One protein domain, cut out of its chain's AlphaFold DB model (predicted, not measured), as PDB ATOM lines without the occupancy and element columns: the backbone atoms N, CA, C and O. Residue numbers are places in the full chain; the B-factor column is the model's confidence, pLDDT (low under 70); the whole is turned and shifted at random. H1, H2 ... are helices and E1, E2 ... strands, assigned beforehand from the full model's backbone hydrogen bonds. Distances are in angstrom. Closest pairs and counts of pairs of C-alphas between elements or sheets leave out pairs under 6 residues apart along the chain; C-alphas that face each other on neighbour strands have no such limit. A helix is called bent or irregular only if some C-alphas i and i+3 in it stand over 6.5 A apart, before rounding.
ATOM      1  N   ALA A 477     173.212 170.002 252.359       61.44
ATOM      2  CA  ALA A 477     174.443 170.368 251.644       61.44
ATOM      3  C   ALA A 477     174.233 170.804 250.170       61.44
ATOM      4  O   ALA A 477     175.163 171.324 249.560       61.44
ATOM      5  N   HIS A 478     173.036 170.587 249.614       75.00
ATOM      6  CA  HIS A 478     172.645 170.933 248.242       75.00
ATOM      7  C   HIS A 478     171.619 172.078 248.186       75.00
ATOM      8  O   HIS A 478     171.006 172.297 247.144       75.00
ATOM      9  N   ASP A 479     171.390 172.775 249.299       84.00
ATOM     10  CA  ASP A 479     170.431 173.873 249.353       84.00
ATOM     11  C   ASP A 479     170.981 175.102 248.603       84.00
ATOM     12  O   ASP A 479     172.150 175.473 248.751       84.00
ATOM     13  N   TRP A 480     170.161 175.688 247.733       89.25
ATOM     14  CA  TRP A 480     170.545 176.783 246.837       89.25
ATOM     15  C   TRP A 480     170.331 178.135 247.525       89.25
ATOM     16  O   TRP A 480     169.476 178.257 248.399       89.25
ATOM     17  N   GLU A 481     171.109 179.161 247.160       90.12
ATOM     18  CA  GLU A 481     170.914 180.508 247.714       90.12
ATOM     19  C   GLU A 481     169.537 181.032 247.310       90.12
ATOM     20  O   GLU A 481     169.253 181.210 246.128       90.12
ATOM     21  N   SER A 482     168.692 181.271 248.308       91.06
ATOM     22  CA  SER A 482     167.316 181.693 248.100       91.06
ATOM     23  C   SER A 482     167.228 183.008 247.329       91.06
ATOM     24  O   SER A 482     167.826 184.009 247.715       91.06
ATOM     25  N   GLN A 483     166.421 183.010 246.271       90.88
ATOM     26  CA  GLN A 483     166.061 184.212 245.513       90.88
ATOM     27  C   GLN A 483     164.859 184.944 246.120       90.88
ATOM     28  O   GLN A 483     164.545 186.049 245.701       90.88
ATOM     29  N   GLU A 484     164.209 184.345 247.119       92.00
ATOM     30  CA  GLU A 484     162.957 184.835 247.708       92.00
ATOM     31  C   GLU A 484     163.110 185.231 249.177       92.00
ATOM     32  O   GLU A 484     162.270 185.938 249.722       92.00
ATOM     33  N   LEU A 485     164.162 184.762 249.852       95.25
ATOM     34  CA  LEU A 485     164.353 184.948 251.287       95.25
ATOM     35  C   LEU A 485     165.814 185.224 251.612       95.25
ATOM     36  O   LEU A 485     166.703 184.509 251.170       95.25
ATOM     37  N   GLU A 486     166.059 186.191 252.479       95.44
ATOM     38  CA  GLU A 486     167.357 186.392 253.115       95.44
ATOM     39  C   GLU A 486     167.182 186.485 254.620       95.44
ATOM     40  O   GLU A 486     166.141 186.916 255.111       95.44
ATOM     41  N   ALA A 487     168.218 186.124 255.370       95.81
ATOM     42  CA  ALA A 487     168.218 186.342 256.805       95.81
ATOM     43  C   ALA A 487     169.529 186.962 257.282       95.81
ATOM     44  O   ALA A 487     170.607 186.670 256.756       95.81
ATOM     45  N   TYR A 488     169.427 187.821 258.291       95.69
ATOM     46  CA  TYR A 488     170.548 188.523 258.908       95.69
ATOM     47  C   TYR A 488     170.584 188.204 260.396       95.69
ATOM     48  O   TYR A 488     169.562 188.257 261.076       95.69
ATOM     49  N   LEU A 489     171.772 187.873 260.891       94.88
ATOM     50  CA  LEU A 489     172.066 187.658 262.298       94.88
ATOM     51  C   LEU A 489     172.729 188.912 262.864       94.88
ATOM     52  O   LEU A 489     173.736 189.382 262.332       94.88
ATOM     53  N   ILE A 490     172.164 189.419 263.951       95.12
ATOM     54  CA  ILE A 490     172.698 190.510 264.754       95.12
ATOM     55  C   ILE A 490     173.239 189.901 266.038       95.12
ATOM     56  O   ILE A 490     172.494 189.286 266.811       95.12
ATOM     57  N   GLU A 491     174.535 190.077 266.257       90.94
ATOM     58  CA  GLU A 491     175.211 189.671 267.480       90.94
ATOM     59  C   GLU A 491     175.627 190.928 268.244       90.94
ATOM     60  O   GLU A 491     176.428 191.728 267.753       90.94
ATOM     61  N   ASP A 492     175.089 191.093 269.455       85.56
ATOM     62  CA  ASP A 492     175.646 192.047 270.408       85.56
ATOM     63  C   ASP A 492     176.958 191.466 270.932       85.56
ATOM     64  O   ASP A 492     176.989 190.530 271.743       85.56
ATOM     65  N   GLU A 493     178.066 191.990 270.415       74.38
ATOM     66  CA  GLU A 493     179.410 191.597 270.811       74.38
ATOM     67  C   GLU A 493     179.746 192.245 272.162       74.38
ATOM     68  O   GLU A 493     180.517 193.193 272.274       74.38
ATOM     69  N   ILE A 494     179.124 191.745 273.231       64.38
ATOM     70  CA  ILE A 494     179.521 192.076 274.599       64.38
ATOM     71  C   ILE A 494     180.754 191.221 274.890       64.38
ATOM     72  O   ILE A 494     180.637 190.133 275.448       64.38
ATOM     73  N   ILE A 508     178.203 196.468 266.862       86.19
ATOM     74  CA  ILE A 508     177.181 195.471 266.536       86.19
ATOM     75  C   ILE A 508     177.634 194.719 265.281       86.19
ATOM     76  O   ILE A 508     177.819 195.336 264.227       86.19
ATOM     77  N   ALA A 509     177.794 193.399 265.376       89.62
ATOM     78  CA  ALA A 509     178.152 192.564 264.236       89.62
ATOM     79  C   ALA A 509     176.880 192.114 263.502       89.62
ATOM     80  O   ALA A 509     176.094 191.323 264.023       89.62
ATOM     81  N   ILE A 510     176.683 192.613 262.279       93.12
ATOM     82  CA  ILE A 510     175.582 192.218 261.389       93.12
ATOM     83  C   ILE A 510     176.144 191.257 260.338       93.12
ATOM     84  O   ILE A 510     177.101 191.589 259.635       93.12
ATOM     85  N   ARG A 511     175.578 190.052 260.226       91.88
ATOM     86  CA  ARG A 511     176.041 189.014 259.287       91.88
ATOM     87  C   ARG A 511     174.873 188.450 258.481       91.88
ATOM     88  O   ARG A 511     173.904 187.979 259.068       91.88
ATOM     89  N   LYS A 512     174.984 188.414 257.148       94.00
ATOM     90  CA  LYS A 512     174.065 187.633 256.300       94.00
ATOM     91  C   LYS A 512     174.251 186.146 256.609       94.00
ATOM     92  O   LYS A 512     175.381 185.650 256.668       94.00
ATOM     93  N   LEU A 513     173.149 185.444 256.832       92.31
ATOM     94  CA  LEU A 513     173.146 184.015 257.093       92.31
ATOM     95  C   LEU A 513     173.341 183.246 255.774       92.31
ATOM     96  O   LEU A 513     172.554 183.434 254.849       92.31
ATOM     97  N   PRO A 514     174.367 182.383 255.654       90.44
ATOM     98  CA  PRO A 514     174.684 181.673 254.413       90.44
ATOM     99  C   PRO A 514     173.894 180.361 254.303       90.44
ATOM    100  O   PRO A 514     174.476 179.306 254.049       90.44
ATOM    101  N   PHE A 515     172.594 180.412 254.582       89.56
ATOM    102  CA  PHE A 515     171.712 179.253 254.482       89.56
ATOM    103  C   PHE A 515     171.030 179.231 253.123       89.56
ATOM    104  O   PHE A 515     170.770 180.285 252.538       89.56
ATOM    105  N   GLY A 516     170.765 178.027 252.622       90.94
ATOM    106  CA  GLY A 516     169.975 177.884 251.413       90.94
ATOM    107  C   GLY A 516     168.483 178.103 251.677       90.94
ATOM    108  O   GLY A 516     168.042 178.321 252.812       90.94
ATOM    109  N   HIS A 517     167.705 178.096 250.603       92.50
ATOM    110  CA  HIS A 517     166.279 178.384 250.626       92.50
ATOM    111  C   HIS A 517     165.489 177.479 251.574       92.50
ATOM    112  O   HIS A 517     164.720 177.985 252.391       92.50
ATOM    113  N   GLN A 518     165.694 176.164 251.519       91.75
ATOM    114  CA  GLN A 518     164.933 175.219 252.342       91.75
ATOM    115  C   GLN A 518     165.214 175.402 253.837       91.75
ATOM    116  O   GLN A 518     164.293 175.334 254.656       91.75
ATOM    117  N   GLU A 519     166.461 175.688 254.213       90.75
ATOM    118  CA  GLU A 519     166.824 175.955 255.607       90.75
ATOM    119  C   GLU A 519     166.192 177.263 256.110       90.75
ATOM    120  O   GLU A 519     165.625 177.292 257.207       90.75
ATOM    121  N   LEU A 520     166.204 178.324 255.294       93.56
ATOM    122  CA  LEU A 520     165.543 179.592 255.625       93.56
ATOM    123  C   LEU A 520     164.024 179.426 255.780       93.56
ATOM    124  O   LEU A 520     163.463 179.904 256.768       93.56
ATOM    125  N   VAL A 521     163.367 178.715 254.858       93.50
ATOM    126  CA  VAL A 521     161.924 178.427 254.921       93.50
ATOM    127  C   VAL A 521     161.588 177.591 256.151       93.50
ATOM    128  O   VAL A 521     160.630 177.900 256.861       93.50
ATOM    129  N   SER A 522     162.377 176.554 256.444       90.88
ATOM    130  CA  SER A 522     162.169 175.710 257.623       90.88
ATOM    131  C   SER A 522     162.268 176.521 258.916       90.88
ATOM    132  O   SER A 522     161.420 176.367 259.798       90.88
ATOM    133  N   MET A 523     163.265 177.404 259.031       89.06
ATOM    134  CA  MET A 523     163.401 178.285 260.192       89.06
ATOM    135  C   MET A 523     162.235 179.262 260.312       89.06
ATOM    136  O   MET A 523     161.656 179.398 261.391       89.06
ATOM    137  N   LEU A 524     161.870 179.927 259.215       92.62
ATOM    138  CA  LEU A 524     160.759 180.873 259.204       92.62
ATOM    139  C   LEU A 524     159.455 180.173 259.606       92.62
ATOM    140  O   LEU A 524     158.711 180.685 260.444       92.62
ATOM    141  N   ARG A 525     159.219 178.960 259.092       91.81
ATOM    142  CA  ARG A 525     158.079 178.107 259.460       91.81
ATOM    143  C   ARG A 525     158.104 177.725 260.942       91.81
ATOM    144  O   ARG A 525     157.060 177.707 261.579       91.81
ATOM    145  N   GLN A 526     159.269 177.419 261.512       89.00
ATOM    146  CA  GLN A 526     159.384 177.099 262.938       89.00
ATOM    147  C   GLN A 526     159.062 178.316 263.817       89.00
ATOM    148  O   GLN A 526     158.323 178.193 264.794       89.00
ATOM    149  N   ILE A 527     159.580 179.491 263.450       87.88
ATOM    150  CA  ILE A 527     159.350 180.740 264.186       87.88
ATOM    151  C   ILE A 527     157.867 181.113 264.143       87.88
ATOM    152  O   ILE A 527     157.280 181.352 265.196       87.88
ATOM    153  N   THR A 528     157.261 181.083 262.955       86.00
ATOM    154  CA  THR A 528     155.841 181.413 262.747       86.00
ATOM    155  C   THR A 528     154.895 180.406 263.399       86.00
ATOM    156  O   THR A 528     153.906 180.812 263.987       86.00
ATOM    157  N   LYS A 529     155.214 179.102 263.407       88.31
ATOM    158  CA  LYS A 529     154.408 178.096 264.129       88.31
ATOM    159  C   LYS A 529     154.403 178.288 265.643       88.31
ATOM    160  O   LYS A 529     153.436 177.934 266.303       88.31
ATOM    161  N   SER A 530     155.512 178.762 266.203       78.81
ATOM    162  CA  SER A 530     155.657 178.907 267.654       78.81
ATOM    163  C   SER A 530     155.061 180.204 268.209       78.81
ATOM    164  O   SER A 530     155.021 180.371 269.429       78.81
ATOM    165  N   ARG A 531     154.668 181.148 267.343       73.25
ATOM    166  CA  ARG A 531     154.335 182.519 267.737       73.25
ATOM    167  C   ARG A 531     153.162 183.061 266.928       73.25
ATOM    168  O   ARG A 531     153.316 183.360 265.752       73.25
ATOM    169  N   ASP A 532     152.060 183.331 267.618       75.94
ATOM    170  CA  ASP A 532     150.906 184.066 267.075       75.94
ATOM    171  C   ASP A 532     151.094 185.598 267.119       75.94
ATOM    172  O   ASP A 532     150.153 186.360 266.906       75.94
ATOM    173  N   THR A 533     152.294 186.092 267.446       80.62
ATOM    174  CA  THR A 533     152.546 187.530 267.600       80.62
ATOM    175  C   THR A 533     152.976 188.180 266.291       80.62
ATOM    176  O   THR A 533     153.924 187.734 265.644       80.62
ATOM    177  N   ASP A 534     152.319 189.284 265.940       87.25
ATOM    178  CA  ASP A 534     152.659 190.105 264.777       87.25
ATOM    179  C   ASP A 534     154.103 190.652 264.835       87.25
ATOM    180  O   ASP A 534     154.661 190.880 265.915       87.25
ATOM    181  N   ILE A 535     154.708 190.893 263.668       90.88
ATOM    182  CA  ILE A 535     156.096 191.361 263.508       90.88
ATOM    183  C   ILE A 535     156.314 192.671 264.266       90.88
ATOM    184  O   ILE A 535     157.330 192.836 264.944       90.88
ATOM    185  N   TRP A 536     155.352 193.594 264.190       87.44
ATOM    186  CA  TRP A 536     155.433 194.876 264.885       87.44
ATOM    187  C   TRP A 536     155.449 194.693 266.402       87.44
ATOM    188  O   TRP A 536     156.223 195.338 267.109       87.44
ATOM    189  N   THR A 537     154.663 193.739 266.902       90.81
ATOM    190  CA  THR A 537     154.655 193.374 268.324       90.81
ATOM    191  C   THR A 537     156.002 192.783 268.741       90.81
ATOM    192  O   THR A 537     156.538 193.150 269.789       90.81
ATOM    193  N   GLN A 538     156.595 191.922 267.904       90.69
ATOM    194  CA  GLN A 538     157.935 191.375 268.139       90.69
ATOM    195  C   GLN A 538     158.980 192.497 268.181       90.69
ATOM    196  O   GLN A 538     159.769 192.548 269.123       90.69
ATOM    197  N   TYR A 539     158.937 193.441 267.240       94.38
ATOM    198  CA  TYR A 539     159.830 194.600 267.211       94.38
ATOM    199  C   TYR A 539     159.669 195.506 268.442       94.38
ATOM    200  O   TYR A 539     160.665 195.851 269.074       94.38
ATOM    201  N   ILE A 540     158.438 195.850 268.840       93.31
ATOM    202  CA  ILE A 540     158.174 196.676 270.032       93.31
ATOM    203  C   ILE A 540     158.624 195.975 271.317       93.31
ATOM    204  O   ILE A 540     159.085 196.646 272.242       93.31
ATOM    205  N   SER A 541     158.527 194.643 271.378       91.62
ATOM    206  CA  SER A 541     158.976 193.869 272.542       91.62
ATOM    207  C   SER A 541     160.496 193.905 272.755       91.62
ATOM    208  O   SER A 541     160.974 193.554 273.835       91.62
ATOM    209  N   LEU A 542     161.265 194.347 271.752       93.19
ATOM    210  CA  LEU A 542     162.711 194.509 271.857       93.19
ATOM    211  C   LEU A 542     163.084 195.748 272.678       93.19
ATOM    212  O   LEU A 542     162.441 196.803 272.634       93.19
ATOM    213  N   THR A 543     164.217 195.653 273.371       92.31
ATOM    214  CA  THR A 543     164.789 196.813 274.064       92.31
ATOM    215  C   THR A 543     165.145 197.928 273.063       92.31
ATOM    216  O   THR A 543     165.435 197.638 271.899       92.31
ATOM    217  N   PRO A 544     165.170 199.212 273.469       92.75
ATOM    218  CA  PRO A 544     165.536 200.308 272.567       92.75
ATOM    219  C   PRO A 544     166.893 200.118 271.862       92.75
ATOM    220  O   PRO A 544     167.025 200.443 270.686       92.75
ATOM    221  N   ALA A 545     167.884 199.530 272.544       90.00
ATOM    222  CA  ALA A 545     169.195 199.228 271.957       90.00
ATOM    223  C   ALA A 545     169.124 198.125 270.883       90.00
ATOM    224  O   ALA A 545     169.745 198.230 269.824       90.00
ATOM    225  N   GLN A 546     168.319 197.090 271.124       92.31
ATOM    226  CA  GLN A 546     168.066 196.028 270.151       92.31
ATOM    227  C   GLN A 546     167.296 196.545 268.935       92.31
ATOM    228  O   GLN A 546     167.657 196.203 267.813       92.31
ATOM    229  N   ARG A 547     166.296 197.416 269.131       94.75
ATOM    230  CA  ARG A 547     165.584 198.078 268.027       94.75
ATOM    231  C   ARG A 547     166.531 198.894 267.153       94.75
ATOM    232  O   ARG A 547     166.564 198.670 265.951       94.75
ATOM    233  N   ALA A 548     167.401 199.707 267.754       91.94
ATOM    234  CA  ALA A 548     168.423 200.446 267.007       91.94
ATOM    235  C   ALA A 548     169.381 199.522 266.222       91.94
ATOM    236  O   ALA A 548     169.849 199.873 265.136       91.94
ATOM    237  N   SER A 549     169.667 198.329 266.752       92.81
ATOM    238  CA  SER A 549     170.481 197.312 266.075       92.81
ATOM    239  C   SER A 549     169.738 196.672 264.900       92.81
ATOM    240  O   SER A 549     170.325 196.473 263.836       92.81
ATOM    241  N   VAL A 550     168.443 196.396 265.073       94.81
ATOM    242  CA  VAL A 550     167.544 195.911 264.018       94.81
ATOM    243  C   VAL A 550     167.415 196.940 262.901       94.81
ATOM    244  O   VAL A 550     167.613 196.587 261.743       94.81
ATOM    245  N   ASP A 551     167.193 198.210 263.231       93.06
ATOM    246  CA  ASP A 551     167.083 199.293 262.246       93.06
ATOM    247  C   ASP A 551     168.380 199.435 261.443       93.06
ATOM    248  O   ASP A 551     168.357 199.557 260.216       93.06
ATOM    249  N   ARG A 552     169.537 199.335 262.113       91.25
ATOM    250  CA  ARG A 552     170.844 199.331 261.446       91.25
ATOM    251  C   ARG A 552     171.002 198.135 260.510       91.25
ATOM    252  O   ARG A 552     171.508 198.305 259.403       91.25
ATOM    253  N   ALA A 553     170.572 196.946 260.923       92.44
ATOM    254  CA  ALA A 553     170.620 195.749 260.088       92.44
ATOM    255  C   ALA A 553     169.663 195.820 258.895       92.44
ATOM    256  O   ALA A 553     170.029 195.373 257.814       92.44
ATOM    257  N   ILE A 554     168.483 196.422 259.058       92.19
ATOM    258  CA  ILE A 554     167.551 196.698 257.958       92.19
ATOM    259  C   ILE A 554     168.210 197.646 256.953       92.19
ATOM    260  O   ILE A 554     168.267 197.332 255.765       92.19
ATOM    261  N   GLN A 555     168.794 198.754 257.414       87.94
ATOM    262  CA  GLN A 555     169.522 199.679 256.539       87.94
ATOM    263  C   GLN A 555     170.696 198.998 255.821       87.94
ATOM    264  O   GLN A 555     170.903 199.222 254.630       87.94
ATOM    265  N   GLU A 556     171.455 198.153 256.519       88.56
ATOM    266  CA  GLU A 556     172.590 197.428 255.939       88.56
ATOM    267  C   GLU A 556     172.153 196.355 254.937       88.56
ATOM    268  O   GLU A 556     172.778 196.179 253.885       88.56
ATOM    269  N   ALA A 557     171.034 195.681 255.212       89.75
ATOM    270  CA  ALA A 557     170.393 194.826 254.235       89.75
ATOM    271  C   ALA A 557     170.084 195.675 252.997       89.75
ATOM    272  O   ALA A 557     170.675 195.416 251.949       89.75
ATOM    273  N   HIS A 558     169.279 196.737 253.096       84.69
ATOM    274  CA  HIS A 558     168.927 197.589 251.947       84.69
ATOM    275  C   HIS A 558     170.143 198.127 251.173       84.69
ATOM    276  O   HIS A 558     170.090 198.194 249.947       84.69
ATOM    277  N   ARG A 559     171.271 198.410 251.841       82.12
ATOM    278  CA  ARG A 559     172.533 198.811 251.186       82.12
ATOM    279  C   ARG A 559     173.141 197.762 250.264       82.12
ATOM    280  O   ARG A 559     173.804 198.127 249.297       82.12
ATOM    281  N   SER A 560     172.948 196.484 250.560       80.31
ATOM    282  CA  SER A 560     173.710 195.394 249.947       80.31
ATOM    283  C   SER A 560     172.990 194.641 248.822       80.31
ATOM    284  O   SER A 560     173.600 193.749 248.235       80.31
ATOM    285  N   SER A 561     171.734 194.966 248.482       78.38
ATOM    286  CA  SER A 561     171.000 194.239 247.428       78.38
ATOM    287  C   SER A 561     170.324 195.123 246.408       78.38
ATOM    288  O   SER A 561     170.040 196.295 246.622       78.38
ATOM    289  N   LEU A 562     170.066 194.473 245.282       82.62
ATOM    290  CA  LEU A 562     169.336 194.965 244.132       82.62
ATOM    291  C   LEU A 562     167.860 194.548 244.172       82.62
ATOM    292  O   LEU A 562     167.179 194.714 243.178       82.62
ATOM    293  N   HIS A 563     167.368 193.967 245.266       88.06
ATOM    294  CA  HIS A 563     165.981 193.516 245.401       88.06
ATOM    295  C   HIS A 563     165.241 194.384 246.413       88.06
ATOM    296  O   HIS A 563     165.837 194.810 247.412       88.06
ATOM    297  N   THR A 564     163.938 194.586 246.200       86.81
ATOM    298  CA  THR A 564     163.076 195.074 247.280       86.81
ATOM    299  C   THR A 564     163.111 194.059 248.415       86.81
ATOM    300  O   THR A 564     163.125 192.849 248.188       86.81
ATOM    301  N   ARG A 565     163.179 194.543 249.654       90.88
ATOM    302  CA  ARG A 565     163.175 193.676 250.829       90.88
ATOM    303  C   ARG A 565     162.078 194.081 251.779       90.88
ATOM    304  O   ARG A 565     162.018 195.236 252.192       90.88
ATOM    305  N   THR A 566     161.291 193.102 252.187       92.31
ATOM    306  CA  THR A 566     160.250 193.279 253.194       92.31
ATOM    307  C   THR A 566     160.603 192.420 254.390       92.31
ATOM    308  O   THR A 566     160.823 191.222 254.241       92.31
ATOM    309  N   CYS A 567     160.703 193.014 255.577       94.25
ATOM    310  CA  CYS A 567     160.931 192.255 256.804       94.25
ATOM    311  C   CYS A 567     159.703 191.378 257.100       94.25
ATOM    312  O   CYS A 567     158.595 191.898 257.197       94.25
ATOM    313  N   VAL A 568     159.895 190.061 257.228       94.62
ATOM    314  CA  VAL A 568     158.812 189.075 257.435       94.62
ATOM    315  C   VAL A 568     158.822 188.489 258.845       94.62
ATOM    316  O   VAL A 568     157.786 188.056 259.337       94.62
ATOM    317  N   ALA A 569     159.968 188.458 259.526       94.50
ATOM    318  CA  ALA A 569     160.035 187.982 260.908       94.50
ATOM    319  C   ALA A 569     161.257 188.537 261.642       94.50
ATOM    320  O   ALA A 569     162.331 188.679 261.054       94.50
ATOM    321  N   ILE A 570     161.106 188.786 262.946       95.38
ATOM    322  CA  ILE A 570     162.188 189.234 263.831       95.38
ATOM    323  C   ILE A 570     162.186 188.354 265.074       95.38
ATOM    324  O   ILE A 570     161.366 188.518 265.968       95.38
ATOM    325  N   THR A 571     163.140 187.436 265.180       93.38
ATOM    326  CA  THR A 571     163.249 186.601 266.377       93.38
ATOM    327  C   THR A 571     164.417 187.040 267.242       93.38
ATOM    328  O   THR A 571     165.561 187.069 266.793       93.38
ATOM    329  N   SER A 572     164.137 187.374 268.501       92.00
ATOM    330  CA  SER A 572     165.153 187.475 269.540       92.00
ATOM    331  C   SER A 572     165.235 186.157 270.303       92.00
ATOM    332  O   SER A 572     164.221 185.539 270.650       92.00
ATOM    333  N   ASN A 573     166.463 185.715 270.558       85.31
ATOM    334  CA  ASN A 573     166.733 184.627 271.482       85.31
ATOM    335  C   ASN A 573     167.609 185.166 272.614       85.31
ATOM    336  O   ASN A 573     168.822 185.337 272.463       85.31
ATOM    337  N   SER A 574     166.968 185.470 273.742       79.62
ATOM    338  CA  SER A 574     167.617 185.799 275.009       79.62
ATOM    339  C   SER A 574     167.337 184.667 275.993       79.62
ATOM    340  O   SER A 574     166.317 184.668 276.682       79.62
ATOM    341  N   GLN A 575     168.212 183.663 276.038       72.12
ATOM    342  CA  GLN A 575     168.114 182.646 277.080       72.12
ATOM    343  C   GLN A 575     168.581 183.226 278.425       72.12
ATOM    344  O   GLN A 575     169.667 183.815 278.485       72.12
ATOM    345  N   PRO A 576     167.814 183.039 279.515       68.81
ATOM    346  CA  PRO A 576     168.241 183.442 280.849       68.81
ATOM    347  C   PRO A 576     169.495 182.647 281.242       68.81
ATOM    348  O   PRO A 576     169.461 181.423 281.323       68.81
ATOM    349  N   GLY A 577     170.615 183.348 281.443       70.81
ATOM    350  CA  GLY A 577     171.909 182.753 281.810       70.81
ATOM    351  C   GLY A 577     173.039 182.968 280.797       70.81
ATOM    352  O   GLY A 577     174.195 182.707 281.127       70.81
ATOM    353  N   TYR A 578     172.748 183.495 279.604       67.56
ATOM    354  CA  TYR A 578     173.773 183.869 278.625       67.56
ATOM    355  C   TYR A 578     173.783 185.378 278.386       67.56
ATOM    356  O   TYR A 578     172.745 185.990 278.169       67.56
ATOM    357  N   ALA A 579     174.979 185.969 278.400       66.69
ATOM    358  CA  ALA A 579     175.156 187.417 278.316       66.69
ATOM    359  C   ALA A 579     174.829 188.022 276.936       66.69
ATOM    360  O   ALA A 579     174.627 189.224 276.852       66.69
ATOM    361  N   ASN A 580     174.754 187.221 275.864       75.50
ATOM    362  CA  ASN A 580     174.642 187.750 274.502       75.50
ATOM    363  C   ASN A 580     173.258 187.432 273.933       75.50
ATOM    364  O   ASN A 580     172.966 186.267 273.639       75.50
ATOM    365  N   SER A 581     172.431 188.458 273.734       83.69
ATOM    366  CA  SER A 581     171.236 188.342 272.901       83.69
ATOM    367  C   SER A 581     171.632 188.263 271.432       83.69
ATOM    368  O   SER A 581     172.479 189.025 270.969       83.69
ATOM    369  N   CYS A 582     171.007 187.348 270.696       91.19
ATOM    370  CA  CYS A 582     171.081 187.332 269.239       91.19
ATOM    371  C   CYS A 582     169.700 187.619 268.658       91.19
ATOM    372  O   CYS A 582     168.681 187.183 269.208       91.19
ATOM    373  N   ILE A 583     169.682 188.372 267.563       94.25
ATOM    374  CA  ILE A 583     168.460 188.684 266.826       94.25
ATOM    375  C   ILE A 583     168.643 188.197 265.398       94.25
ATOM    376  O   ILE A 583     169.666 188.472 264.775       94.25
ATOM    377  N   VAL A 584     167.658 187.467 264.886       94.88
ATOM    378  CA  VAL A 584     167.610 187.060 263.483       94.88
ATOM    379  C   VAL A 584     166.454 187.778 262.810       94.88
ATOM    380  O   VAL A 584     165.319 187.707 263.284       94.88
ATOM    381  N   ILE A 585     166.750 188.455 261.705       96.50
ATOM    382  CA  ILE A 585     165.768 189.139 260.866       96.50
ATOM    383  C   ILE A 585     165.641 188.372 259.558       96.50
ATOM    384  O   ILE A 585     166.655 188.089 258.921       96.50
ATOM    385  N   PHE A 586     164.412 188.074 259.155       96.38
ATOM    386  CA  PHE A 586     164.087 187.471 257.869       96.38
ATOM    387  C   PHE A 586     163.506 188.526 256.937       96.38
ATOM    388  O   PHE A 586     162.604 189.269 257.325       96.38
ATOM    389  N   PHE A 587     163.984 188.552 255.700       96.38
ATOM    390  CA  PHE A 587     163.476 189.391 254.629       96.38
ATOM    391  C   PHE A 587     162.931 188.522 253.505       96.38
ATOM    392  O   PHE A 587     163.629 187.621 253.048       96.38
ATOM    393  N   ALA A 588     161.730 188.832 253.027       95.50
ATOM    394  CA  ALA A 588     161.291 188.421 251.703       95.50
ATOM    395  C   ALA A 588     161.946 189.329 250.665       95.50
ATOM    396  O   ALA A 588     161.924 190.555 250.805       95.50
ATOM    397  N   LEU A 589     162.543 188.715 249.651       94.06
ATOM    398  CA  LEU A 589     163.062 189.386 248.474       94.06
ATOM    399  C   LEU A 589     161.927 189.510 247.457       94.06
ATOM    400  O   LEU A 589     161.336 188.512 247.053       94.06
ATOM    401  N   GLY A 590     161.612 190.738 247.061       88.50
ATOM    402  CA  GLY A 590     160.757 190.993 245.912       88.50
ATOM    403  C   GLY A 590     161.555 191.000 244.604       88.50
ATOM    404  O   GLY A 590     162.729 190.614 244.581       88.50
ATOM    405  N   PRO A 591     160.937 191.429 243.491       86.75
ATOM    406  CA  PRO A 591     161.609 191.470 242.199       86.75
ATOM    407  C   PRO A 591     162.867 192.356 242.240       86.75
ATOM    408  O   PRO A 591     162.934 193.314 243.022       86.75
ATOM    409  N   PRO A 592     163.872 192.056 241.398       87.19
ATOM    410  CA  PRO A 592     165.051 192.896 241.277       87.19
ATOM    411  C   PRO A 592     164.637 194.293 240.804       87.19
ATOM    412  O   PRO A 592     163.922 194.454 239.816       87.19
ATOM    413  N   VAL A 593     165.091 195.302 241.533       91.06
ATOM    414  CA  VAL A 593     164.866 196.715 241.267       91.06
ATOM    415  C   VAL A 593     166.001 197.232 240.404       91.06
ATOM    416  O   VAL A 593     167.182 197.044 240.719       91.06
ATOM    417  N   GLU A 594     165.655 197.912 239.315       92.50
ATOM    418  CA  GLU A 594     166.661 198.527 238.462       92.50
ATOM    419  C   GLU A 594     167.434 199.619 239.223       92.50
ATOM    420  O   GLU A 594     166.826 200.498 239.844       92.50
ATOM    421  N   PRO A 595     168.779 199.583 239.204       94.81
ATOM    422  CA  PRO A 595     169.588 200.583 239.881       94.81
ATOM    423  C   PRO A 595     169.459 201.947 239.201       94.81
ATOM    424  O   PRO A 595     169.190 202.040 238.006       94.81
ATOM    425  N   ILE A 596     169.736 203.009 239.949       96.06
ATOM    426  CA  ILE A 596     169.852 204.353 239.387       96.06
ATOM    427  C   ILE A 596     171.175 204.459 238.637       96.06
ATOM    428  O   ILE A 596     172.244 204.113 239.154       96.06
ATOM    429  N   HIS A 597     171.094 204.947 237.407       96.81
ATOM    430  CA  HIS A 597     172.227 205.160 236.526       96.81
ATOM    431  C   HIS A 597     172.723 206.593 236.684       96.81
ATOM    432  O   HIS A 597     172.119 207.535 236.185       96.81
ATOM    433  N   PHE A 598     173.840 206.767 237.380       96.62
ATOM    434  CA  PHE A 598     174.426 208.079 237.621       96.62
ATOM    435  C   PHE A 598     175.617 208.304 236.689       96.62
ATOM    436  O   PHE A 598     176.607 207.571 236.752       96.62
ATOM    437  N   LYS A 599     175.535 209.308 235.815       95.88
ATOM    438  CA  LYS A 599     176.617 209.694 234.906       95.88
ATOM    439  C   LYS A 599     177.245 211.008 235.361       95.88
ATOM    440  O   LYS A 599     176.557 212.007 235.568       95.88
ATOM    441  N   TYR A 600     178.568 211.019 235.452       93.31
ATOM    442  CA  TYR A 600     179.348 212.232 235.661       93.31
ATOM    443  C   TYR A 600     180.510 212.252 234.675       93.31
ATOM    444  O   TYR A 600     181.366 211.369 234.721       93.31
ATOM    445  N   ASP A 601     180.529 213.256 233.796       89.25
ATOM    446  CA  ASP A 601     181.521 213.374 232.724       89.25
ATOM    447  C   ASP A 601     181.599 212.071 231.892       89.25
ATOM    448  O   ASP A 601     180.618 211.667 231.258       89.25
ATOM    449  N   THR A 602     182.729 211.369 231.942       89.25
ATOM    450  CA  THR A 602     182.983 210.100 231.245       89.25
ATOM    451  C   THR A 602     182.671 208.863 232.094       89.25
ATOM    452  O   THR A 602     182.737 207.734 231.600       89.25
ATOM    453  N   ARG A 603     182.321 209.039 233.374       91.44
ATOM    454  CA  ARG A 603     182.129 207.951 234.339       91.44
ATOM    455  C   ARG A 603     180.660 207.611 234.523       91.44
ATOM    456  O   ARG A 603     179.800 208.485 234.617       91.44
ATOM    457  N   TYR A 604     180.405 206.316 234.647       94.06
ATOM    458  CA  TYR A 604     179.087 205.753 234.896       94.06
ATOM    459  C   TYR A 604     179.107 204.975 236.208       94.06
ATOM    460  O   TYR A 604     179.925 204.072 236.395       94.06
ATOM    461  N   PHE A 605     178.182 205.311 237.095       94.56
ATOM    462  CA  PHE A 605     177.973 204.663 238.378       94.56
ATOM    463  C   PHE A 605     176.577 204.039 238.407       94.56
ATOM    464  O   PHE A 605     175.639 204.528 237.775       94.56
ATOM    465  N   ARG A 606     176.443 202.933 239.140       94.44
ATOM    466  CA  ARG A 606     175.160 202.270 239.385       94.44
ATOM    467  C   ARG A 606     174.906 202.290 240.878       94.44
ATOM    468  O   ARG A 606     175.675 201.695 241.634       94.44
ATOM    469  N   PHE A 607     173.851 202.973 241.285       93.50
ATOM    470  CA  PHE A 607     173.449 203.058 242.679       93.50
ATOM    471  C   PHE A 607     172.226 202.180 242.928       93.50
ATOM    472  O   PHE A 607     171.312 202.135 242.109       93.50
ATOM    473  N   ALA A 608     172.205 201.460 244.049       91.25
ATOM    474  CA  ALA A 608     171.023 200.703 244.442       91.25
ATOM    475  C   ALA A 608     169.865 201.677 244.706       91.25
ATOM    476  O   ALA A 608     170.036 202.635 245.459       91.25
ATOM    477  N   PHE A 609     168.700 201.422 244.103       92.88
ATOM    478  CA  PHE A 609     167.542 202.319 244.180       92.88
ATOM    479  C   PHE A 609     167.151 202.662 245.623       92.88
ATOM    480  O   PHE A 609     166.934 203.829 245.934       92.88
ATOM    481  N   GLU A 610     167.163 201.679 246.528       89.00
ATOM    482  CA  GLU A 610     166.801 201.890 247.938       89.00
ATOM    483  C   GLU A 610     167.703 202.910 248.649       89.00
ATOM    484  O   GLU A 610     167.253 203.623 249.542       89.00
ATOM    485  N   LEU A 611     168.965 203.035 248.228       89.81
ATOM    486  CA  LEU A 611     169.891 204.031 248.775       89.81
ATOM    487  C   LEU A 611     169.708 205.415 248.191       89.81
ATOM    488  O   LEU A 611     170.151 206.389 248.784       89.81
ATOM    489  N   CYS A 612     169.059 205.498 247.044       93.88
ATOM    490  CA  CYS A 612     168.748 206.745 246.386       93.88
ATOM    491  C   CYS A 612     167.303 207.175 246.629       93.88
ATOM    492  O   CYS A 612     166.884 208.173 246.063       93.88
ATOM    493  N   ARG A 613     166.519 206.450 247.432       92.25
ATOM    494  CA  ARG A 613     165.103 206.769 247.649       92.25
ATOM    495  C   ARG A 613     164.905 208.131 248.322       92.25
ATOM    496  O   ARG A 613     163.916 208.802 248.050       92.25
ATOM    497  N   THR A 614     165.847 208.545 249.170       94.06
ATOM    498  CA  THR A 614     165.881 209.893 249.754       94.06
ATOM    499  C   THR A 614     166.995 210.726 249.136       94.06
ATOM    500  O   THR A 614     167.975 210.192 248.606       94.06
ATOM    501  N   TRP A 615     166.841 212.051 249.207       94.81
ATOM    502  CA  TRP A 615     167.868 212.974 248.737       94.81
ATOM    503  C   TRP A 615     169.179 212.788 249.507       94.81
ATOM    504  O   TRP A 615     170.229 212.727 248.875       94.81
ATOM    505  N   GLU A 616     169.130 212.618 250.837       92.75
ATOM    506  CA  GLU A 616     170.357 212.450 251.631       92.75
ATOM    507  C   GLU A 616     171.129 211.197 251.205       92.75
ATOM    508  O   GLU A 616     172.350 211.223 251.078       92.75
ATOM    509  N   GLY A 617     170.416 210.106 250.911       91.50
ATOM    510  CA  GLY A 617     171.036 208.875 250.437       91.50
ATOM    511  C   GLY A 617     171.708 209.033 249.067       91.50
ATOM    512  O   GLY A 617     172.830 208.555 248.871       91.50
ATOM    513  N   MET A 618     171.069 209.759 248.141       94.81
ATOM    514  CA  MET A 618     171.665 210.103 246.846       94.81
ATOM    515  C   MET A 618     172.879 211.028 247.009       94.81
ATOM    516  O   MET A 618     173.925 210.774 246.411       94.81
ATOM    517  N   GLU A 619     172.779 212.062 247.840       92.81
ATOM    518  CA  GLU A 619     173.863 213.008 248.118       92.81
ATOM    519  C   GLU A 619     175.082 212.312 248.741       92.81
ATOM    520  O   GLU A 619     176.208 212.500 248.272       92.81
ATOM    521  N   ASP A 620     174.867 211.422 249.711       90.69
ATOM    522  CA  ASP A 620     175.929 210.617 250.316       90.69
ATOM    523  C   ASP A 620     176.622 209.709 249.291       90.69
ATOM    524  O   ASP A 620     177.828 209.451 249.389       90.69
ATOM    525  N   LEU A 621     175.869 209.171 248.328       92.06
ATOM    526  CA  LEU A 621     176.409 208.342 247.251       92.06
ATOM    527  C   LEU A 621     177.197 209.168 246.238       92.06
ATOM    528  O   LEU A 621     178.279 208.738 245.839       92.06
ATOM    529  N   ILE A 622     176.713 210.359 245.876       93.06
ATOM    530  CA  ILE A 622     177.441 211.312 245.028       93.06
ATOM    531  C   ILE A 622     178.753 211.708 245.713       93.06
ATOM    532  O   ILE A 622     179.821 211.626 245.099       93.06
ATOM    533  N   ALA A 623     178.697 212.078 246.994       89.44
ATOM    534  CA  ALA A 623     179.865 212.454 247.778       89.44
ATOM    535  C   ALA A 623     180.890 211.314 247.825       89.44
ATOM    536  O   ALA A 623     182.069 211.543 247.554       89.44
ATOM    537  N   ARG A 624     180.455 210.075 248.094       89.25
ATOM    538  CA  ARG A 624     181.334 208.892 248.116       89.25
ATOM    539  C   ARG A 624     181.909 208.559 246.739       89.25
ATOM    540  O   ARG A 624     183.115 208.367 246.628       89.25
ATOM    541  N   ALA A 625     181.085 208.531 245.694       90.69
ATOM    542  CA  ALA A 625     181.510 208.186 244.335       90.69
ATOM    543  C   ALA A 625     182.512 209.196 243.752       90.69
ATOM    544  O   ALA A 625     183.409 208.827 242.991       90.69
ATOM    545  N   LEU A 626     182.377 210.473 244.118       88.75
ATOM    546  CA  LEU A 626     183.207 211.558 243.593       88.75
ATOM    547  C   LEU A 626     184.322 212.000 244.552       88.75
ATOM    548  O   LEU A 626     185.139 212.837 244.167       88.75
ATOM    549  N   SER A 627     184.426 211.395 245.743       83.62
ATOM    550  CA  SER A 627     185.503 211.667 246.711       83.62
ATOM    551  C   SER A 627     186.896 211.432 246.120       83.62
ATOM    552  O   SER A 627     187.795 212.246 246.332       83.62
ATOM    553  N   ASP A 628     187.055 210.375 245.319       77.06
ATOM    554  CA  ASP A 628     188.343 210.007 244.716       77.06
ATOM    555  C   ASP A 628     188.653 210.787 243.431       77.06
ATOM    556  O   ASP A 628     189.794 210.811 242.970       77.06
ATOM    557  N   THR A 629     187.639 211.398 242.806       71.19
ATOM    558  CA  THR A 629     187.729 211.747 241.383       71.19
ATOM    559  C   THR A 629     188.489 213.046 241.125       71.19
ATOM    560  O   THR A 629     189.116 213.103 240.083       71.19
ATOM    561  N   ILE A 630     188.518 214.029 242.042       64.06
ATOM    562  CA  ILE A 630     189.444 215.190 242.064       64.06
ATOM    563  C   ILE A 630     189.208 215.968 243.375       64.06
ATOM    564  O   ILE A 630     188.070 216.317 243.706       64.06
ATOM    565  N   ARG A 631     190.285 216.309 244.099       69.38
ATOM    566  CA  ARG A 631     190.247 217.030 245.393       69.38
ATOM    567  C   ARG A 631     189.454 218.350 245.341       69.38
ATOM    568  O   ARG A 631     188.823 218.723 246.329       69.38
ATOM    569  N   ASP A 632     189.441 219.006 244.181       73.12
ATOM    570  CA  ASP A 632     188.788 220.304 243.947       73.12
ATOM    571  C   ASP A 632     187.308 220.201 243.540       73.12
ATOM    572  O   ASP A 632     186.568 221.179 243.644       73.12
ATOM    573  N   ILE A 633     186.853 219.032 243.077       73.56
ATOM    574  CA  ILE A 633     185.440 218.765 242.763       73.56
ATOM    575  C   ILE A 633     184.723 218.313 244.033       73.56
ATOM    576  O   ILE A 633     183.633 218.799 244.334       73.56
ATOM    577  N   GLY A 634     185.377 217.479 244.847       73.31
ATOM    578  CA  GLY A 634     184.835 217.042 246.132       73.31
ATOM    579  C   GLY A 634     184.553 218.192 247.109       73.31
ATOM    580  O   GLY A 634     183.659 218.079 247.942       73.31
ATOM    581  N   SER A 635     185.271 219.320 247.036       79.12
ATOM    582  CA  SER A 635     184.948 220.516 247.835       79.12
ATOM    583  C   SER A 635     183.698 221.247 247.328       79.12
ATOM    584  O   SER A 635     182.886 221.672 248.143       79.12
ATOM    585  N   ARG A 636     183.496 221.340 246.007       76.94
ATOM    586  CA  ARG A 636     182.315 221.988 245.403       76.94
ATOM    587  C   ARG A 636     181.044 221.173 245.578       76.94
ATOM    588  O   ARG A 636     179.998 221.747 245.856       76.94
ATOM    589  N   ILE A 637     181.147 219.850 245.464       79.94
ATOM    590  CA  ILE A 637     180.031 218.934 245.732       79.94
ATOM    591  C   ILE A 637     179.602 219.059 247.191       79.94
ATOM    592  O   ILE A 637     178.424 219.250 247.455       79.94
ATOM    593  N   ARG A 638     180.560 219.059 248.131       78.25
ATOM    594  CA  ARG A 638     180.276 219.288 249.559       78.25
ATOM    595  C   ARG A 638     179.698 220.673 249.856       78.25
ATOM    596  O   ARG A 638     179.045 220.841 250.875       78.25
ATOM    597  N   ALA A 639     179.940 221.651 248.986       84.12
ATOM    598  CA  ALA A 639     179.334 222.976 249.059       84.12
ATOM    599  C   ALA A 639     177.965 223.064 248.347       84.12
ATOM    600  O   ALA A 639     177.376 224.140 248.304       84.12
ATOM    601  N   GLY A 640     177.459 221.963 247.772       83.56
ATOM    602  CA  GLY A 640     176.172 221.922 247.069       83.56
ATOM    603  C   GLY A 640     176.178 222.596 245.691       83.56
ATOM    604  O   GLY A 640     175.120 222.879 245.138       83.56
ATOM    605  N   HIS A 641     177.349 222.877 245.110       87.19
ATOM    606  CA  HIS A 641     177.477 223.583 243.827       87.19
ATOM    607  C   HIS A 641     177.439 222.629 242.624       87.19
ATOM    608  O   HIS A 641     178.373 222.563 241.820       87.19
ATOM    609  N   TYR A 642     176.361 221.865 242.500       90.31
ATOM    610  CA  TYR A 642     176.114 220.992 241.358       90.31
ATOM    611  C   TYR A 642     174.631 220.986 241.003       90.31
ATOM    612  O   TYR A 642     173.777 221.289 241.834       90.31
ATOM    613  N   LEU A 643     174.331 220.648 239.754       93.94
ATOM    614  CA  LEU A 643     172.970 220.445 239.279       93.94
ATOM    615  C   LEU A 643     172.833 218.997 238.826       93.94
ATOM    616  O   LEU A 643     173.682 218.488 238.092       93.94
ATOM    617  N   LEU A 644     171.765 218.335 239.265       96.31
ATOM    618  CA  LEU A 644     171.367 217.050 238.708       96.31
ATOM    619  C   LEU A 644     170.405 217.297 237.557       96.31
ATOM    620  O   LEU A 644     169.465 218.079 237.696       96.31
ATOM    621  N   LYS A 645     170.632 216.628 236.434       96.81
ATOM    622  CA  LYS A 645     169.745 216.651 235.278       96.81
ATOM    623  C   LYS A 645     169.198 215.258 234.982       96.81
ATOM    624  O   LYS A 645     169.912 214.271 235.152       96.81
ATOM    625  N   SER A 646     167.943 215.193 234.546       96.81
ATOM    626  CA  SER A 646     167.337 213.987 233.967       96.81
ATOM    627  C   SER A 646     167.900 213.711 232.566       96.81
ATOM    628  O   SER A 646     168.624 214.536 232.004       96.81
ATOM    629  N   LEU A 647     167.528 212.573 231.978       95.81
ATOM    630  CA  LEU A 647     167.767 212.266 230.563       95.81
ATOM    631  C   LEU A 647     167.148 213.309 229.621       95.81
ATOM    632  O   LEU A 647     167.735 213.612 228.588       95.81
ATOM    633  N   ASP A 648     166.038 213.920 230.031       93.88
ATOM    634  CA  ASP A 648     165.327 214.971 229.287       93.88
ATOM    635  C   ASP A 648     165.954 216.375 229.453       93.88
ATOM    636  O   ASP A 648     165.327 217.388 229.157       93.88
ATOM    637  N   ASP A 649     167.171 216.461 230.003       94.19
ATOM    638  CA  ASP A 649     167.903 217.701 230.322       94.19
ATOM    639  C   ASP A 649     167.220 218.627 231.359       94.19
ATOM    640  O   ASP A 649     167.692 219.731 231.645       94.19
ATOM    641  N   HIS A 650     166.141 218.172 232.003       95.62
ATOM    642  CA  HIS A 650     165.481 218.893 233.091       95.62
ATOM    643  C   HIS A 650     166.284 218.841 234.392       95.62
ATOM    644  O   HIS A 650     166.690 217.768 234.844       95.62
ATOM    645  N   THR A 651     166.464 219.997 235.035       96.25
ATOM    646  CA  THR A 651     167.121 220.101 236.343       96.25
ATOM    647  C   THR A 651     166.236 219.514 237.442       96.25
ATOM    648  O   THR A 651     165.129 219.993 237.686       96.25
ATOM    649  N   ILE A 652     166.749 218.509 238.144       96.94
ATOM    650  CA  ILE A 652     166.093 217.869 239.281       96.94
ATOM    651  C   ILE A 652     166.522 218.605 240.552       96.94
ATOM    652  O   ILE A 652     167.681 218.549 240.964       96.94
ATOM    653  N   LEU A 653     165.580 219.313 241.175       95.25
ATOM    654  CA  LEU A 653     165.810 219.985 242.452       95.25
ATOM    655  C   LEU A 653     165.814 218.965 243.605       95.25
ATOM    656  O   LEU A 653     164.956 218.078 243.603       95.25
ATOM    657  N   PRO A 654     166.666 219.135 244.636       94.88
ATOM    658  CA  PRO A 654     166.676 218.272 245.823       94.88
ATOM    659  C   PRO A 654     165.290 218.074 246.453       94.88
ATOM    660  O   PRO A 654     164.903 216.959 246.784       94.88
ATOM    661  N   ALA A 655     164.495 219.147 246.531       93.88
ATOM    662  CA  ALA A 655     163.148 219.122 247.103       93.88
ATOM    663  C   ALA A 655     162.134 218.291 246.293       93.88
ATOM    664  O   ALA A 655     161.129 217.855 246.846       93.88
ATOM    665  N   MET A 656     162.377 218.065 244.997       95.44
ATOM    666  CA  MET A 656     161.508 217.234 244.154       95.44
ATOM    667  C   MET A 656     162.013 215.798 244.005       95.44
ATOM    668  O   MET A 656     161.338 214.986 243.375       95.44
ATOM    669  N   TRP A 657     163.182 215.473 244.563       96.00
ATOM    670  CA  TRP A 657     163.852 214.192 244.353       96.00
ATOM    671  C   TRP A 657     162.939 212.995 244.644       96.00
ATOM    672  O   TRP A 657     162.779 212.130 243.786       96.00
ATOM    673  N   SER A 658     162.253 213.002 245.789       94.38
ATOM    674  CA  SER A 658     161.348 211.923 246.208       94.38
ATOM    675  C   SER A 658     160.178 211.671 245.247       94.38
ATOM    676  O   SER A 658     159.620 210.580 245.261       94.38
ATOM    677  N   ASN A 659     159.808 212.655 244.419       94.88
ATOM    678  CA  ASN A 659     158.718 212.540 243.443       94.88
ATOM    679  C   ASN A 659     159.207 212.088 242.059       94.88
ATOM    680  O   ASN A 659     158.420 211.591 241.260       94.88
ATOM    681  N   VAL A 660     160.489 212.310 241.754       96.06
ATOM    682  CA  VAL A 660     161.086 212.032 240.437       96.06
ATOM    683  C   VAL A 660     161.832 210.696 240.435       96.06
ATOM    684  O   VAL A 660     161.931 210.039 239.397       96.06
ATOM    685  N   VAL A 661     162.362 210.286 241.589       96.44
ATOM    686  CA  VAL A 661     163.191 209.091 241.712       96.44
ATOM    687  C   VAL A 661     162.387 207.818 241.442       96.44
ATOM    688  O   VAL A 661     161.426 207.505 242.136       96.44
ATOM    689  N   ASN A 662     162.812 207.060 240.433       95.31
ATOM    690  CA  ASN A 662     162.235 205.772 240.058       95.31
ATOM    691  C   ASN A 662     163.358 204.761 239.762       95.31
ATOM    692  O   ASN A 662     164.472 205.174 239.414       95.31
ATOM    693  N   PRO A 663     163.109 203.447 239.898       94.69
ATOM    694  CA  PRO A 663     164.049 202.420 239.452       94.69
ATOM    695  C   PRO A 663     164.466 202.644 237.994       94.69
ATOM    696  O   PRO A 663     163.630 203.000 237.167       94.69
ATOM    697  N   GLY A 664     165.755 202.480 237.692       95.62
ATOM    698  CA  GLY A 664     166.291 202.694 236.341       95.62
ATOM    699  C   GLY A 664     166.492 204.163 235.936       95.62
ATOM    700  O   GLY A 664     166.992 204.421 234.840       95.62
ATOM    701  N   LEU A 665     166.169 205.137 236.802       96.62
ATOM    702  CA  LEU A 665     166.361 206.562 236.513       96.62
ATOM    703  C   LEU A 665     167.815 206.858 236.111       96.62
ATOM    704  O   LEU A 665     168.760 206.455 236.794       96.62
ATOM    705  N   VAL A 666     167.985 207.609 235.022       97.50
ATOM    706  CA  VAL A 666     169.289 208.082 234.553       97.50
ATOM    707  C   VAL A 666     169.471 209.538 234.967       97.50
ATOM    708  O   VAL A 666     168.689 210.402 234.575       97.50
ATOM    709  N   VAL A 667     170.508 209.811 235.755       97.31
ATOM    710  CA  VAL A 667     170.807 211.142 236.287       97.31
ATOM    711  C   VAL A 667     172.203 211.573 235.866       97.31
ATOM    712  O   VAL A 667     173.171 210.827 236.017       97.31
ATOM    713  N   PHE A 668     172.314 212.805 235.385       96.56
ATOM    714  CA  PHE A 668     173.558 213.429 234.961       96.56
ATOM    715  C   PHE A 668     173.952 214.505 235.969       96.56
ATOM    716  O   PHE A 668     173.158 215.402 236.256       96.56
ATOM    717  N   LEU A 669     175.172 214.447 236.504       94.56
ATOM    718  CA  LEU A 669     175.698 215.537 237.326       94.56
ATOM    719  C   LEU A 669     176.415 216.553 236.441       94.56
ATOM    720  O   LEU A 669     177.441 216.253 235.829       94.56
ATOM    721  N   VAL A 670     175.881 217.770 236.408       91.81
ATOM    722  CA  VAL A 670     176.494 218.918 235.743       91.81
ATOM    723  C   VAL A 670     177.107 219.791 236.828       91.81
ATOM    724  O   VAL A 670     176.409 220.293 237.712       91.81
ATOM    725  N   ALA A 671     178.430 219.951 236.793       81.50
ATOM    726  CA  ALA A 671     179.099 220.884 237.688       81.50
ATOM    727  C   ALA A 671     178.541 222.285 237.415       81.50
ATOM    728  O   ALA A 671     178.603 222.763 236.280       81.50
ATOM    729  N   ALA A 672     177.968 222.929 238.435       72.56
ATOM    730  CA  ALA A 672     177.529 224.304 238.286       72.56
ATOM    731  C   ALA A 672     178.775 225.136 237.963       72.56
ATOM    732  O   ALA A 672     179.766 225.094 238.701       72.56
TER     733      ALA A 672
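This is residues 477 to 494 and 508 to 672 of the 946 residues of an uncharacterized protein of Hypoxylon sp. EC38 (UniProt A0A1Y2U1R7). Two lobes stand end to end, each built on a strongly twisted sheet of four strands. The larger lobe is a sheet with H2 and H3 over one face and H1 across the other, three layers in all; the smaller has H5 over one face of its sheet, with H6 folded back along H5 and H7 meeting the first residue of H5 at a wide angle, and H4 sits at the join between the lobes. The 183 printed residues hold seven named helices and eight named strands, in the order E1 E2 H1 H2 H3 E3 E4 E5 E6 H4 H5 H6 E7 H7 E8, and the class is mixed, helices and strands. The first sheet runs E2 E1 E4 E3, antiparallel throughout; the second runs E6 E5 E8 E7 and is mixed. The whole is loose, with a radius of gyration of the C-alphas of 20.1 A, and elongated, spanning 59 by 34 by 31 A.

The first sheet runs from E2, residues 509 to 512, through E1, residues 485 to 491, and E4, residues 582 to 592, to E3, residues 563 to 573. Across E2 and E1, N 489 and O 511 are 2.8 A apart; across E1 and E4, N 488 and O 585 are 2.9 A apart; across the hairpin E3 and E4, N 568 and O 586 are 2.8 A apart, each within hydrogen-bond range. H3, residues 544 to 560, is on this sheet, with C-alphas 510 and 553 its closest to E2 at 6.2 A. H1, residues 517 to 530, is on the opposite face at a height over the sheet of 9.4 A, and runs across the strands, at 67 degrees to E1 on the local plane. H2, residues 535 to 540, is on the sheet, and its closest C-alphas to E3 are those of Ile 535 and Ala 569, 5.8 A apart. H4, residues 609 to 612, touches H3 at the latter's residues 558 to 559 alone; their closest C-alphas, 558 and 610, are 6.3 A apart. The second sheet runs from E6, residues 603 to 607, through E5, residues 596 to 600, and E8, residues 666 to 671, to E7, residues 642 to 646. E5 and E6 form an antiparallel hairpin, with N 598 and O 605 at 2.9 A; E5 and E8 are parallel, with N 599 and O 667 at 2.8 A; E8 and E7 are antiparallel, with N 645 and O 668 at 2.8 A. H5, residues 615 to 627, is on this sheet at a height of 9.4 A, slantwise to the strands. It touches H6, residues 631 to 638, as a helical hairpin at a shallow tilt of 5 degrees, opposite ways; C-alphas 627 and 634 are closest, at 5.4 A. H5 touches H7, residues 654 to 660, with residue 615 alone: C-alphas 615 and 657 are closest, at 6.1 A. Every O i to N i+4 pair is within hydrogen-bond range in H1, H2, H3 and H5, 2 of 4 in H6 and 1 of 3 in H7, where 3 of 4 O i to N i+3 pairs are; H4 is too short for an i+4 pair. H7 is irregular, with C-alphas 655 and 658 7.5 A apart.

E1 begins at C-alpha 485, (164.353, 184.948, 251.287). E4 spans 29.1 A, E3 27.6 A, H3 24.5 A, and E1 and H1 20.1 A each. E3 bends by 55 degrees at residue 566. H5 spans 17.8 A, and E8 16.4 A, ending at C-alpha 671, (179.099, 220.884, 237.688).

The two C-alphas farthest apart, those of Gly 577 and Asp 649, are 62.4 A apart. Residues 495 to 507 are cut out, with 9.1 A between C-alphas 494 and 508. Of the links printed whole, none is long. Mean pLDDT of the printed part is 89.1; residues 477, 494, 576, 578 to 579 and 630 to 631 are under 70.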